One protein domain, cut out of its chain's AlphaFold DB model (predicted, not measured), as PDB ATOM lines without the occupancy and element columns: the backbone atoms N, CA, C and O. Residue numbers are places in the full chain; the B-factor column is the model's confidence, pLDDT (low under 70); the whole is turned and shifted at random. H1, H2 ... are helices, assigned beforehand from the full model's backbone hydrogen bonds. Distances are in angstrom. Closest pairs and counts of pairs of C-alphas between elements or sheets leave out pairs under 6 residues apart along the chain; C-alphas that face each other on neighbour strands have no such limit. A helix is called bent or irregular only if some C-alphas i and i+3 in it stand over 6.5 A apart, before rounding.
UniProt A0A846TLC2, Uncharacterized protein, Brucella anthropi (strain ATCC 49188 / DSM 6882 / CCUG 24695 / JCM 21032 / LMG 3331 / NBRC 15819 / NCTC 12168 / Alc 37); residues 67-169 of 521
ATOM      1  N   VAL A  67     -39.655 -69.594  13.580       77.56
ATOM      2  CA  VAL A  67     -38.321 -70.078  13.187       77.56
ATOM      3  C   VAL A  67     -37.986 -69.604  11.773       77.56
ATOM      4  O   VAL A  67     -36.906 -69.077  11.514       77.56
ATOM      5  N   ASN A  68     -38.962 -69.694  10.874       78.50
ATOM      6  CA  ASN A  68     -38.835 -69.217   9.505       78.50
ATOM      7  C   ASN A  68     -38.659 -67.689   9.402       78.50
ATOM      8  O   ASN A  68     -37.831 -67.227   8.620       78.50
ATOM      9  N   MET A  69     -39.384 -66.896  10.200       76.56
ATOM     10  CA  MET A  69     -39.195 -65.436  10.258       76.56
ATOM     11  C   MET A  69     -37.798 -65.053  10.757       76.56
ATOM     12  O   MET A  69     -37.166 -64.170  10.184       76.56
ATOM     13  N   GLU A  70     -37.310 -65.717  11.806       77.81
ATOM     14  CA  GLU A  70     -35.971 -65.475  12.348       77.81
ATOM     15  C   GLU A  70     -34.892 -65.776  11.309       77.81
ATOM     16  O   GLU A  70     -34.002 -64.962  11.064       77.81
ATOM     17  N   ARG A  71     -35.001 -66.925  10.643       76.25
ATOM     18  CA  ARG A  71     -34.049 -67.308   9.606       76.25
ATOM     19  C   ARG A  71     -34.114 -66.386   8.391       76.25
ATOM     20  O   ARG A  71     -33.063 -65.988   7.901       76.25
ATOM     21  N   GLY A  72     -35.309 -65.991   7.951       77.88
ATOM     22  CA  GLY A  72     -35.467 -65.017   6.873       77.88
ATOM     23  C   GLY A  72     -34.800 -63.677   7.196       77.88
ATOM     24  O   GLY A  72     -34.074 -63.133   6.366       77.88
ATOM     25  N   LEU A  73     -34.949 -63.190   8.432       77.94
ATOM     26  CA  LEU A  73     -34.259 -61.986   8.898       77.94
ATOM     27  C   LEU A  73     -32.732 -62.153   8.867       77.94
ATOM     28  O   LEU A  73     -32.040 -61.274   8.362       77.94
ATOM     29  N   ARG A  74     -32.206 -63.296   9.332       78.75
ATOM     30  CA  ARG A  74     -30.765 -63.605   9.266       78.75
ATOM     31  C   ARG A  74     -30.244 -63.673   7.825       78.75
ATOM     32  O   ARG A  74     -29.135 -63.229   7.560       78.75
ATOM     33  N   MET A  75     -31.029 -64.195   6.884       78.50
ATOM     34  CA  MET A  75     -30.644 -64.229   5.469       78.50
ATOM     35  C   MET A  75     -30.604 -62.831   4.847       78.50
ATOM     36  O   MET A  75     -29.652 -62.505   4.145       78.50
ATOM     37  N   MET A  76     -31.604 -61.990   5.130       77.44
ATOM     38  CA  MET A  76     -31.597 -60.587   4.698       77.44
ATOM     39  C   MET A  76     -30.414 -59.825   5.297       77.44
ATOM     40  O   MET A  76     -29.756 -59.064   4.591       77.44
ATOM     41  N   ALA A  77     -30.124 -60.066   6.577       76.69
ATOM     42  CA  ALA A  77     -28.965 -59.516   7.265       76.69
ATOM     43  C   ALA A  77     -27.660 -59.872   6.551       76.69
ATOM     44  O   ALA A  77     -26.896 -58.984   6.194       76.69
ATOM     45  N   HIS A  78     -27.464 -61.154   6.249       78.94
ATOM     46  CA  HIS A  78     -26.278 -61.627   5.546       78.94
ATOM     47  C   HIS A  78     -26.165 -61.067   4.117       78.94
ATOM     48  O   HIS A  78     -25.081 -60.697   3.662       78.94
ATOM     49  N   GLY A  79     -27.291 -60.954   3.406       79.19
ATOM     50  CA  GLY A  79     -27.342 -60.289   2.104       79.19
ATOM     51  C   GLY A  79     -26.922 -58.821   2.185       79.19
ATOM     52  O   GLY A  79     -26.125 -58.361   1.371       79.19
ATOM     53  N   MET A  80     -27.402 -58.098   3.199       76.44
ATOM     54  CA  MET A  80     -27.035 -56.701   3.438       76.44
ATOM     55  C   MET A  80     -25.566 -56.552   3.839       76.44
ATOM     56  O   MET A  80     -24.897 -55.668   3.322       76.44
ATOM     57  N   GLU A  81     -25.038 -57.426   4.698       78.38
ATOM     58  CA  GLU A  81     -23.605 -57.474   5.016       78.38
ATOM     59  C   GLU A  81     -22.761 -57.675   3.755       78.38
ATOM     60  O   GLU A  81     -21.748 -57.004   3.579       78.38
ATOM     61  N   THR A  82     -23.204 -58.552   2.851       81.25
ATOM     62  CA  THR A  82     -22.518 -58.807   1.579       81.25
ATOM     63  C   THR A  82     -22.519 -57.568   0.681       81.25
ATOM     64  O   THR A  82     -21.492 -57.237   0.098       81.25
ATOM     65  N   ILE A  83     -23.650 -56.862   0.580       77.06
ATOM     66  CA  ILE A  83     -23.756 -55.621  -0.203       77.06
ATOM     67  C   ILE A  83     -22.906 -54.517   0.427       77.06
ATOM     68  O   ILE A  83     -22.111 -53.886  -0.258       77.06
ATOM     69  N   LEU A  84     -23.056 -54.288   1.734       76.50
ATOM     70  CA  LEU A  84     -22.344 -53.233   2.445       76.50
ATOM     71  C   LEU A  84     -20.847 -53.506   2.540       76.50
ATOM     72  O   LEU A  84     -20.101 -52.556   2.748       76.50
ATOM     73  N   GLY A  85     -20.418 -54.765   2.444       74.88
ATOM     74  CA  GLY A  85     -19.030 -55.215   2.534       74.88
ATOM     75  C   GLY A  85     -18.199 -55.024   1.264       74.88
ATOM     76  O   GLY A  85     -16.986 -55.209   1.323       74.88
ATOM     77  N   ASP A  86     -18.826 -54.656   0.146       80.81
ATOM     78  CA  ASP A  86     -18.213 -54.645  -1.182       80.81
ATOM     79  C   ASP A  86     -18.484 -53.306  -1.887       80.81
ATOM     80  O   ASP A  86     -19.604 -52.996  -2.304       80.81
ATOM     81  N   ASP A  87     -17.431 -52.503  -2.004       79.31
ATOM     82  CA  ASP A  87     -17.488 -51.152  -2.558       79.31
ATOM     83  C   ASP A  87     -17.994 -51.141  -4.011       79.31
ATOM     84  O   ASP A  87     -18.751 -50.241  -4.387       79.31
ATOM     85  N   ASP A  88     -17.666 -52.162  -4.811       78.56
ATOM     86  CA  ASP A  88     -18.087 -52.255  -6.215       78.56
ATOM     87  C   ASP A  88     -19.604 -52.471  -6.327       78.56
ATOM     88  O   ASP A  88     -20.266 -51.939  -7.226       78.56
ATOM     89  N   ARG A  89     -20.199 -53.203  -5.376       77.94
ATOM     90  CA  ARG A  89     -21.658 -53.401  -5.310       77.94
ATOM     91  C   ARG A  89     -22.382 -52.121  -4.972       77.94
ATOM     92  O   ARG A  89     -23.411 -51.825  -5.574       77.94
ATOM     93  N   ILE A  90     -21.848 -51.363  -4.024       78.06
ATOM     94  CA  ILE A  90     -22.438 -50.095  -3.602       78.06
ATOM     95  C   ILE A  90     -22.336 -49.081  -4.742       78.06
ATOM     96  O   ILE A  90     -23.328 -48.423  -5.054       78.06
ATOM     97  N   GLN A  91     -21.197 -49.016  -5.437       78.19
ATOM     98  CA  GLN A  91     -21.064 -48.203  -6.649       78.19
ATOM     99  C   GLN A  91     -22.079 -48.608  -7.719       78.19
ATOM    100  O   GLN A  91     -22.746 -47.742  -8.285       78.19
ATOM    101  N   SER A  92     -22.242 -49.909  -7.968       79.25
ATOM    102  CA  SER A  92     -23.233 -50.432  -8.915       79.25
ATOM    103  C   SER A  92     -24.667 -50.051  -8.524       79.25
ATOM    104  O   SER A  92     -25.429 -49.560  -9.356       79.25
ATOM    105  N   LEU A  93     -25.023 -50.179  -7.243       75.31
ATOM    106  CA  LEU A  93     -26.345 -49.826  -6.714       75.31
ATOM    107  C   LEU A  93     -26.632 -48.320  -6.823       75.31
ATOM    108  O   LEU A  93     -27.767 -47.914  -7.075       75.31
ATOM    109  N   MET A  94     -25.596 -47.492  -6.688       75.06
ATOM    110  CA  MET A  94     -25.665 -46.047  -6.918       75.06
ATOM    111  C   MET A  94     -25.644 -45.669  -8.409       75.06
ATOM    112  O   MET A  94     -25.840 -44.501  -8.743       75.06
ATOM    113  N   GLY A  95     -25.423 -46.635  -9.306       77.19
ATOM    114  CA  GLY A  95     -25.303 -46.424 -10.747       77.19
ATOM    115  C   GLY A  95     -23.985 -45.776 -11.179       77.19
ATOM    116  O   GLY A  95     -23.928 -45.230 -12.272       77.19
ATOM    117  N   LEU A  96     -22.946 -45.810 -10.336       77.81
ATOM    118  CA  LEU A  96     -21.626 -45.187 -10.553       77.81
ATOM    119  C   LEU A  96     -20.622 -46.099 -11.282       77.81
ATOM    120  O   LEU A  96     -19.485 -45.703 -11.538       77.81
ATOM    121  N   ASN A  97     -21.036 -47.315 -11.620       74.88
ATOM    122  CA  ASN A  97     -20.227 -48.338 -12.280       74.88
ATOM    123  C   ASN A  97     -20.054 -48.127 -13.797       74.88
ATOM    124  O   ASN A  97     -19.311 -48.873 -14.431       74.88
ATOM    125  N   GLU A  98     -20.719 -47.132 -14.386       73.94
ATOM    126  CA  GLU A  98     -20.616 -46.786 -15.809       73.94
ATOM    127  C   GLU A  98     -19.763 -45.527 -16.040       73.94
ATOM    128  O   GLU A  98     -19.430 -44.797 -15.104       73.94
ATOM    129  N   ASP A  99     -19.377 -45.263 -17.289       70.38
ATOM    130  CA  ASP A  99     -18.653 -44.038 -17.668       70.38
ATOM    131  C   ASP A  99     -19.584 -42.825 -17.821       70.38
ATOM    132  O   ASP A  99     -19.139 -41.678 -17.773       70.38
ATOM    133  N   GLU A 100     -20.891 -43.071 -17.934       72.38
ATOM    134  CA  GLU A 100     -21.928 -42.049 -18.043       72.38
ATOM    135  C   GLU A 100     -23.059 -42.256 -17.021       72.38
ATOM    136  O   GLU A 100     -23.291 -43.383 -16.575       72.38
ATOM    137  N   PRO A 101     -23.815 -41.191 -16.674       75.38
ATOM    138  CA  PRO A 101     -24.946 -41.306 -15.760       75.38
ATOM    139  C   PRO A 101     -26.016 -42.243 -16.327       75.38
ATOM    140  O   PRO A 101     -26.668 -41.910 -17.326       75.38
ATOM    141  N   ASN A 102     -26.246 -43.382 -15.677       80.69
ATOM    142  CA  ASN A 102     -27.277 -44.340 -16.074       80.69
ATOM    143  C   ASN A 102     -28.653 -44.002 -15.468       80.69
ATOM    144  O   ASN A 102     -28.822 -43.026 -14.732       80.69
ATOM    145  N   ALA A 103     -29.674 -44.797 -15.800       80.44
ATOM    146  CA  ALA A 103     -31.040 -44.559 -15.330       80.44
ATOM    147  C   ALA A 103     -31.168 -44.623 -13.796       80.44
ATOM    148  O   ALA A 103     -31.926 -43.842 -13.223       80.44
ATOM    149  N   ALA A 104     -30.419 -45.513 -13.131       75.31
ATOM    150  CA  ALA A 104     -30.435 -45.629 -11.674       75.31
ATOM    151  C   ALA A 104     -29.908 -44.345 -11.020       75.31
ATOM    152  O   ALA A 104     -30.588 -43.759 -10.176       75.31
ATOM    153  N   PHE A 105     -28.761 -43.846 -11.486       80.25
ATOM    154  CA  PHE A 105     -28.198 -42.590 -11.004       80.25
ATOM    155  C   PHE A 105     -29.132 -41.399 -11.265       80.25
ATOM    156  O   PHE A 105     -29.388 -40.606 -10.360       80.25
ATOM    157  N   ARG A 106     -29.695 -41.284 -12.477       80.31
ATOM    158  CA  ARG A 106     -30.600 -40.173 -12.835       80.31
ATOM    159  C   ARG A 106     -31.871 -40.158 -11.993       80.31
ATOM    160  O   ARG A 106     -32.290 -39.086 -11.577       80.31
ATOM    161  N   ASN A 107     -32.460 -41.318 -11.710       78.94
ATOM    162  CA  ASN A 107     -33.654 -41.402 -10.868       78.94
ATOM    163  C   ASN A 107     -33.361 -40.949  -9.430       78.94
ATOM    164  O   ASN A 107     -34.096 -40.122  -8.894       78.94
ATOM    165  N   ASN A 108     -32.255 -41.425  -8.847       71.94
ATOM    166  CA  ASN A 108     -31.828 -41.034  -7.500       71.94
ATOM    167  C   ASN A 108     -31.485 -39.538  -7.420       71.94
ATOM    168  O   ASN A 108     -31.816 -38.860  -6.445       71.94
ATOM    169  N   LEU A 109     -30.830 -39.006  -8.456       75.69
ATOM    170  CA  LEU A 109     -30.450 -37.602  -8.510       75.69
ATOM    171  C   LEU A 109     -31.657 -36.685  -8.740       75.69
ATOM    172  O   LEU A 109     -31.721 -35.633  -8.117       75.69
ATOM    173  N   ALA A 110     -32.610 -37.056  -9.600       71.25
ATOM    174  CA  ALA A 110     -33.787 -36.238  -9.902       71.25
ATOM    175  C   ALA A 110     -34.645 -35.975  -8.656       71.25
ATOM    176  O   ALA A 110     -35.094 -34.847  -8.444       71.25
ATOM    177  N   GLU A 111     -34.817 -36.993  -7.808       67.88
ATOM    178  CA  GLU A 111     -35.501 -36.856  -6.520       67.88
ATOM    179  C   GLU A 111     -34.802 -35.803  -5.646       67.88
ATOM    180  O   GLU A 111     -35.436 -34.865  -5.167       67.88
ATOM    181  N   LYS A 112     -33.471 -35.876  -5.539       65.94
ATOM    182  CA  LYS A 112     -32.668 -34.963  -4.715       65.94
ATOM    183  C   LYS A 112     -32.518 -33.562  -5.305       65.94
ATOM    184  O   LYS A 112     -32.521 -32.590  -4.561       65.94
ATOM    185  N   LEU A 113     -32.438 -33.430  -6.627       66.19
ATOM    186  CA  LEU A 113     -32.392 -32.142  -7.325       66.19
ATOM    187  C   LEU A 113     -33.646 -31.313  -7.055       66.19
ATOM    188  O   LEU A 113     -33.543 -30.100  -6.897       66.19
ATOM    189  N   SER A 114     -34.813 -31.962  -6.967       66.50
ATOM    190  CA  SER A 114     -36.080 -31.285  -6.666       66.50
ATOM    191  C   SER A 114     -36.156 -30.719  -5.240       66.50
ATOM    192  O   SER A 114     -36.948 -29.816  -4.981       66.50
ATOM    193  N   GLU A 115     -35.311 -31.213  -4.330       65.56
ATOM    194  CA  GLU A 115     -35.229 -30.766  -2.935       65.56
ATOM    195  C   GLU A 115     -34.266 -29.577  -2.745       65.56
ATOM    196  O   GLU A 115     -34.284 -28.938  -1.691       65.56
ATOM    197  N   ILE A 116     -33.420 -29.259  -3.735       61.78
ATOM    198  CA  ILE A 116     -32.400 -28.209  -3.613       61.78
ATOM    199  C   ILE A 116     -32.948 -26.875  -4.129       61.78
ATOM    200  O   ILE A 116     -33.031 -26.623  -5.335       61.78
ATOM    201  N   GLU A 117     -33.272 -25.971  -3.203       61.16
ATOM    202  CA  GLU A 117     -33.677 -24.605  -3.542       61.16
ATOM    203  C   GLU A 117     -32.552 -23.839  -4.262       61.16
ATOM    204  O   GLU A 117     -31.395 -23.836  -3.845       61.16
ATOM    205  N   GLY A 118     -32.904 -23.143  -5.349       57.59
ATOM    206  CA  GLY A 118     -31.990 -22.255  -6.075       57.59
ATOM    207  C   GLY A 118     -31.190 -22.909  -7.203       57.59
ATOM    208  O   GLY A 118     -30.476 -22.196  -7.906       57.59
ATOM    209  N   ILE A 119     -31.337 -24.211  -7.463       61.84
ATOM    210  CA  ILE A 119     -30.599 -24.881  -8.550       61.84
ATOM    211  C   ILE A 119     -30.978 -24.341  -9.941       61.84
ATOM    212  O   ILE A 119     -30.124 -24.204 -10.814       61.84
ATOM    213  N   GLU A 120     -32.235 -23.921 -10.121       61.19
ATOM    214  CA  GLU A 120     -32.725 -23.281 -11.352       61.19
ATOM    215  C   GLU A 120     -32.057 -21.922 -11.619       61.19
ATOM    216  O   GLU A 120     -31.938 -21.496 -12.768       61.19
ATOM    217  N   SER A 121     -31.567 -21.249 -10.570       58.88
ATOM    218  CA  SER A 121     -30.895 -19.947 -10.691       58.88
ATOM    219  C   SER A 121     -29.499 -20.037 -11.315       58.88
ATOM    220  O   SER A 121     -28.953 -19.018 -11.735       58.88
ATOM    221  N   LEU A 122     -28.944 -21.250 -11.431       59.41
ATOM    222  CA  LEU A 122     -27.639 -21.498 -12.042       59.41
ATOM    223  C   LEU A 122     -27.669 -21.377 -13.573       59.41
ATOM    224  O   LEU A 122     -26.613 -21.264 -14.190       59.41
ATOM    225  N   GLY A 123     -28.850 -21.425 -14.204       59.66
ATOM    226  CA  GLY A 123     -28.993 -21.311 -15.662       59.66
ATOM    227  C   GLY A 123     -28.315 -22.433 -16.463       59.66
ATOM    228  O   GLY A 123     -28.160 -22.310 -17.678       59.66
ATOM    229  N   LEU A 124     -27.899 -23.518 -15.803       61.91
ATOM    230  CA  LEU A 124     -27.228 -24.653 -16.431       61.91
ATOM    231  C   LEU A 124     -28.250 -25.653 -16.992       61.91
ATOM    232  O   LEU A 124     -29.274 -25.912 -16.355       61.91
ATOM    233  N   PRO A 125     -27.975 -26.280 -18.151       71.31
ATOM    234  CA  PRO A 125     -28.772 -27.404 -18.627       71.31
ATOM    235  C   PRO A 125     -28.764 -28.555 -17.613       71.31
ATOM    236  O   PRO A 125     -27.704 -28.939 -17.121       71.31
ATOM    237  N   VAL A 126     -29.926 -29.164 -17.358       68.94
ATOM    238  CA  VAL A 126     -30.082 -30.273 -16.391       68.94
ATOM    239  C   VAL A 126     -29.109 -31.422 -16.672       68.94
ATOM    240  O   VAL A 126     -28.471 -31.926 -15.756       68.94
ATOM    241  N   ASN A 127     -28.894 -31.764 -17.944       69.19
ATOM    242  CA  ASN A 127     -27.955 -32.818 -18.329       69.19
ATOM    243  C   ASN A 127     -26.494 -32.515 -17.927       69.19
ATOM    244  O   ASN A 127     -25.728 -33.424 -17.617       69.19
ATOM    245  N   LEU A 128     -26.103 -31.237 -17.891       66.19
ATOM    246  CA  LEU A 128     -24.777 -30.839 -17.421       66.19
ATOM    247  C   LEU A 128     -24.666 -30.987 -15.898       66.19
ATOM    248  O   LEU A 128     -23.657 -31.488 -15.411       66.19
ATOM    249  N   ILE A 129     -25.716 -30.616 -15.158       68.12
ATOM    250  CA  ILE A 129     -25.794 -30.811 -13.702       68.12
ATOM    251  C   ILE A 129     -25.706 -32.307 -13.364       68.12
ATOM    252  O   ILE A 129     -24.942 -32.688 -12.480       68.12
ATOM    253  N   GLU A 130     -26.417 -33.156 -14.112       72.31
ATOM    254  CA  GLU A 130     -26.365 -34.617 -13.974       72.31
ATOM    255  C   GLU A 130     -24.944 -35.163 -14.148       72.31
ATOM    256  O   GLU A 130     -24.479 -35.936 -13.313       72.31
ATOM    257  N   ARG A 131     -24.228 -34.742 -15.199       70.50
ATOM    258  CA  ARG A 131     -22.848 -35.192 -15.453       70.50
ATOM    259  C   ARG A 131     -21.870 -34.706 -14.385       70.50
ATOM    260  O   ARG A 131     -21.015 -35.477 -13.963       70.50
ATOM    261  N   ILE A 132     -22.009 -33.461 -13.923       67.56
ATOM    262  CA  ILE A 132     -21.174 -32.917 -12.840       67.56
ATOM    263  C   ILE A 132     -21.399 -33.710 -11.551       67.56
ATOM    264  O   ILE A 132     -20.435 -34.142 -10.925       67.56
ATOM    265  N   ALA A 133     -22.660 -33.939 -11.174       68.38
ATOM    266  CA  ALA A 133     -23.006 -34.702  -9.979       68.38
ATOM    267  C   ALA A 133     -22.513 -36.153 -10.062       68.38
ATOM    268  O   ALA A 133     -21.993 -36.677  -9.082       68.38
ATOM    269  N   PHE A 134     -22.633 -36.783 -11.233       74.38
ATOM    270  CA  PHE A 134     -22.173 -38.150 -11.475       74.38
ATOM    271  C   PHE A 134     -20.676 -38.307 -11.251       74.38
ATOM    272  O   PHE A 134     -20.238 -39.153 -10.474       74.38
ATOM    273  N   VAL A 135     -19.894 -37.442 -11.889       70.50
ATOM    274  CA  VAL A 135     -18.443 -37.453 -11.757       70.50
ATOM    275  C   VAL A 135     -18.028 -37.115 -10.327       70.50
ATOM    276  O   VAL A 135     -17.198 -37.811  -9.753       70.50
ATOM    277  N   ALA A 136     -18.634 -36.093  -9.715       68.69
ATOM    278  CA  ALA A 136     -18.334 -35.726  -8.335       68.69
ATOM    279  C   ALA A 136     -18.630 -36.872  -7.356       68.69
ATOM    280  O   ALA A 136     -17.848 -37.104  -6.436       68.69
ATOM    281  N   ALA A 137     -19.729 -37.603  -7.553       70.56
ATOM    282  CA  ALA A 137     -20.068 -38.766  -6.741       70.56
ATOM    283  C   ALA A 137     -19.081 -39.924  -6.958       70.56
ATOM    284  O   ALA A 137     -18.658 -40.537  -5.983       70.56
ATOM    285  N   LYS A 138     -18.681 -40.192  -8.209       78.88
ATOM    286  CA  LYS A 138     -17.739 -41.266  -8.562       78.88
ATOM    287  C   LYS A 138     -16.327 -41.005  -8.024       78.88
ATOM    288  O   LYS A 138     -15.735 -41.895  -7.424       78.88
ATOM    289  N   GLU A 139     -15.817 -39.782  -8.162       72.50
ATOM    290  CA  GLU A 139     -14.475 -39.396  -7.695       72.50
ATOM    291  C   GLU A 139     -14.372 -39.370  -6.167       72.50
ATOM    292  O   GLU A 139     -13.396 -39.845  -5.589       72.50
ATOM    293  N   ASN A 140     -15.403 -38.856  -5.491       72.62
ATOM    294  CA  ASN A 140     -15.416 -38.794  -4.030       72.62
ATOM    295  C   ASN A 140     -15.924 -40.090  -3.384       72.62
ATOM    296  O   ASN A 140     -15.977 -40.156  -2.155       72.62
ATOM    297  N   PHE A 141     -16.296 -41.109  -4.173       77.44
ATOM    298  CA  PHE A 141     -16.893 -42.334  -3.649       77.44
ATOM    299  C   PHE A 141     -15.983 -42.990  -2.619       77.44
ATOM    300  O   PHE A 141     -16.438 -43.255  -1.519       77.44
ATOM    301  N   ALA A 142     -14.702 -43.199  -2.931       74.88
ATOM    302  CA  ALA A 142     -13.781 -43.885  -2.025       74.88
ATOM    303  C   ALA A 142     -13.651 -43.168  -0.669       74.88
ATOM    304  O   ALA A 142     -13.642 -43.811   0.378       74.88
ATOM    305  N   THR A 143     -13.602 -41.834  -0.676       74.50
ATOM    306  CA  THR A 143     -13.529 -41.021   0.546       74.50
ATOM    307  C   THR A 143     -14.843 -41.063   1.325       74.50
ATOM    308  O   THR A 143     -14.843 -41.360   2.515       74.50
ATOM    309  N   LEU A 144     -15.977 -40.841   0.654       69.94
ATOM    310  CA  LEU A 144     -17.303 -40.895   1.276       69.94
ATOM    311  C   LEU A 144     -17.618 -42.291   1.828       69.94
ATOM    312  O   LEU A 144     -18.181 -42.418   2.914       69.94
ATOM    313  N   ALA A 145     -17.242 -43.333   1.090       73.06
ATOM    314  CA  ALA A 145     -17.401 -44.726   1.467       73.06
ATOM    315  C   ALA A 145     -16.577 -45.048   2.717       73.06
ATOM    316  O   ALA A 145     -17.123 -45.603   3.670       73.06
ATOM    317  N   ALA A 146     -15.309 -44.628   2.756       75.12
ATOM    318  CA  ALA A 146     -14.436 -44.817   3.911       75.12
ATOM    319  C   ALA A 146     -14.976 -44.144   5.184       75.12
ATOM    320  O   ALA A 146     -14.875 -44.726   6.262       75.12
ATOM    321  N   ASP A 147     -15.588 -42.964   5.063       75.06
ATOM    322  CA  ASP A 147     -16.117 -42.225   6.214       75.06
ATOM    323  C   ASP A 147     -17.500 -42.728   6.667       75.06
ATOM    324  O   ASP A 147     -17.811 -42.736   7.860       75.06
ATOM    325  N   THR A 148     -18.351 -43.157   5.728       70.75
ATOM    326  CA  THR A 148     -19.784 -43.383   5.991       70.75
ATOM    327  C   THR A 148     -20.147 -44.861   6.134       70.75
ATOM    328  O   THR A 148     -20.986 -45.213   6.968       70.75
ATOM    329  N   LEU A 149     -19.535 -45.751   5.344       76.38
ATOM    330  CA  LEU A 149     -19.890 -47.174   5.352       76.38
ATOM    331  C   LEU A 149     -19.552 -47.881   6.666       76.38
ATOM    332  O   LEU A 149     -20.389 -48.671   7.102       76.38
ATOM    333  N   PRO A 150     -18.416 -47.618   7.344       79.81
ATOM    334  CA  PRO A 150     -18.146 -48.233   8.640       79.81
ATOM    335  C   PRO A 150     -19.223 -47.894   9.674       79.81
ATOM    336  O   PRO A 150     -19.727 -48.791  10.343       79.81
ATOM    337  N   LEU A 151     -19.663 -46.632   9.727       77.12
ATOM    338  CA  LEU A 151     -20.743 -46.208  10.619       77.12
ATOM    339  C   LEU A 151     -22.057 -46.933  10.302       77.12
ATOM    340  O   LEU A 151     -22.737 -47.401  11.212       77.12
ATOM    341  N   LEU A 152     -22.425 -47.039   9.022       70.81
ATOM    342  CA  LEU A 152     -23.638 -47.752   8.612       70.81
ATOM    343  C   LEU A 152     -23.564 -49.249   8.940       70.81
ATOM    344  O   LEU A 152     -24.553 -49.809   9.411       70.81
ATOM    345  N   ARG A 153     -22.401 -49.881   8.736       78.00
ATOM    346  CA  ARG A 153     -22.155 -51.282   9.110       78.00
ATOM    347  C   ARG A 153     -22.291 -51.474  10.619       78.00
ATOM    348  O   ARG A 153     -22.995 -52.386  11.037       78.00
ATOM    349  N   ASP A 154     -21.700 -50.601  11.429       79.25
ATOM    350  CA  ASP A 154     -21.777 -50.681  12.893       79.25
ATOM    351  C   ASP A 154     -23.212 -50.491  13.402       79.25
ATOM    352  O   ASP A 154     -23.677 -51.244  14.260       79.25
ATOM    353  N   LEU A 155     -23.948 -49.525  12.841       75.06
ATOM    354  CA  LEU A 155     -25.362 -49.313  13.156       75.06
ATOM    355  C   LEU A 155     -26.211 -50.534  12.784       75.06
ATOM    356  O   LEU A 155     -27.087 -50.926  13.555       75.06
ATOM    357  N   PHE A 156     -25.948 -51.145  11.627       74.81
ATOM    358  CA  PHE A 156     -26.667 -52.329  11.173       74.81
ATOM    359  C   PHE A 156     -26.360 -53.561  12.033       74.81
ATOM    360  O   PHE A 156     -27.285 -54.237  12.479       74.81
ATOM    361  N   SER A 157     -25.085 -53.809  12.343       74.81
ATOM    362  CA  SER A 157     -24.653 -54.894  13.231       74.81
ATOM    363  C   SER A 157     -25.234 -54.732  14.635       74.81
ATOM    364  O   SER A 157     -25.799 -55.674  15.185       74.81
ATOM    365  N   SER A 158     -25.191 -53.518  15.195       76.56
ATOM    366  CA  SER A 158     -25.786 -53.229  16.503       76.56
ATOM    367  C   SER A 158     -27.305 -53.426  16.502       76.56
ATOM    368  O   SER A 158     -27.866 -53.975  17.455       76.56
ATOM    369  N   TRP A 159     -27.985 -53.031  15.421       74.50
ATOM    370  CA  TRP A 159     -29.408 -53.303  15.246       74.50
ATOM    371  C   TRP A 159     -29.694 -54.810  15.204       74.50
ATOM    372  O   TRP A 159     -30.593 -55.268  15.902       74.50
ATOM    373  N   LEU A 160     -28.903 -55.600  14.475       68.94
ATOM    374  CA  LEU A 160     -29.053 -57.058  14.438       68.94
ATOM    375  C   LEU A 160     -28.826 -57.706  15.807       68.94
ATOM    376  O   LEU A 160     -29.645 -58.514  16.238       68.94
ATOM    377  N   GLU A 161     -27.774 -57.327  16.530       70.56
ATOM    378  CA  GLU A 161     -27.478 -57.877  17.861       70.56
ATOM    379  C   GLU A 161     -28.563 -57.542  18.894       70.56
ATOM    380  O   GLU A 161     -28.863 -58.341  19.779       70.56
ATOM    381  N   THR A 162     -29.203 -56.378  18.767       65.75
ATOM    382  CA  THR A 162     -30.290 -55.955  19.666       65.75
ATOM    383  C   THR A 162     -31.660 -56.533  19.292       65.75
ATOM    384  O   THR A 162     -32.628 -56.322  20.025       65.75
ATOM    385  N   THR A 163     -31.770 -57.294  18.195       60.22
ATOM    386  CA  THR A 163     -33.049 -57.859  17.724       60.22
ATOM    387  C   THR A 163     -33.451 -59.197  18.350       60.22
ATOM    388  O   THR A 163     -34.517 -59.717  18.000       60.22
ATOM    389  N   ASP A 164     -32.702 -59.726  19.326       55.19
ATOM    390  CA  ASP A 164     -33.133 -60.873  20.139       55.19
ATOM    391  C   ASP A 164     -34.426 -60.521  20.906       55.19
ATOM    392  O   ASP A 164     -34.431 -59.908  21.970       55.19
ATOM    393  N   GLY A 165     -35.569 -60.871  20.308       62.72
ATOM    394  CA  GLY A 165     -36.913 -60.523  20.783       62.72
ATOM    395  C   GLY A 165     -37.781 -59.783  19.759       62.72
ATOM    396  O   GLY A 165     -39.005 -59.896  19.829       62.72
ATOM    397  N   PHE A 166     -37.197 -59.122  18.752       68.00
ATOM    398  CA  PHE A 166     -37.935 -58.398  17.705       68.00
ATOM    399  C   PHE A 166     -38.825 -59.324  16.872       68.00
ATOM    400  O   PHE A 166     -39.968 -58.979  16.573       68.00
ATOM    401  N   VAL A 167     -38.339 -60.525  16.532       66.12
ATOM    402  CA  VAL A 167     -39.126 -61.535  15.801       66.12
ATOM    403  C   VAL A 167     -40.348 -61.945  16.618       66.12
ATOM    404  O   VAL A 167     -41.462 -61.970  16.098       66.12
ATOM    405  N   ARG A 168     -40.169 -62.200  17.921       66.56
ATOM    406  CA  ARG A 168     -41.266 -62.529  18.841       66.56
ATOM    407  C   ARG A 168     -42.259 -61.370  18.947       66.56
ATOM    408  O   ARG A 168     -43.462 -61.593  18.854       66.56
ATOM    409  N   GLU A 169     -41.777 -60.143  19.100       68.81
ATOM    410  CA  GLU A 169     -42.621 -58.957  19.249       68.81
ATOM    411  C   GLU A 169     -43.396 -58.621  17.963       68.81
ATOM    412  O   GLU A 169     -44.593 -58.339  18.008       68.81
TER     413      GLU A 169
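This is residues 67 to 169 of the 521 residues of an uncharacterized protein of Brucella anthropi (strain ATCC 49188 / DSM 6882 / CCUG 24695 / JCM 21032 / LMG 3331 / NBRC 15819 / NCTC 12168 / Alc 37) (UniProt A0A846TLC2). Look for a long, loose rod: at one end H1 and H6 run side by side in opposite ways, and at the other end H3, H4 and H5 make an open head, with residues 120 to 125 sticking out. The short H2 lies between the two ends, and H7 lies near H1. The printed part has 103 residues with seven named helices, H1 to H7 in order, and no named strand; the class is all helix. It is loose, with a radius of gyration of the C-alphas of 17.9 A and spans of 56 by 26 by 24 A.

Find C-alpha 67 at (-38.321, -70.078, 13.187); from there H1, residues 67 to 84, runs 25.6 A. Then come H2, residues 87 to 93, H3, residues 103 to 113, 14.8 A, and H4, residues 119 to 122. H5, residues 126 to 139, runs 20.1 A, and H6, residues 141 to 161, 28.6 A. H7, residues 166 to 169, ends at C-alpha 169 at (-42.621, -58.957, 19.249).

H1 touches H6 with residues 77 to 84 alone, at a shallow tilt of 16 degrees, opposite ways; the closest C-alphas, of Leu 84 and Arg 153, are 6.9 A apart. H6 has a kink of 37 degrees near residue 148 and is only just irregular, with C-alphas 147 and 150 6.8 A apart. H3 and H5 only just touch, with 3 pairs of C-alphas within 8 A, closest Arg 106 and Glu 130 at 7.1 A. Every O i to N i+4 pair is within hydrogen-bond range in H1, H2 and H5, 6 of 7 in H3 and 15 of 17 in H6; H4 and H7 are too short for one.

The C-alphas farthest apart, of Val 67 and Gly 123, are 57.4 A apart. The printed part has no cut, and no link is long. Mean pLDDT of the printed part is 72.6; 31 residues are under 70, among them 111 to 124 and 162 to 169.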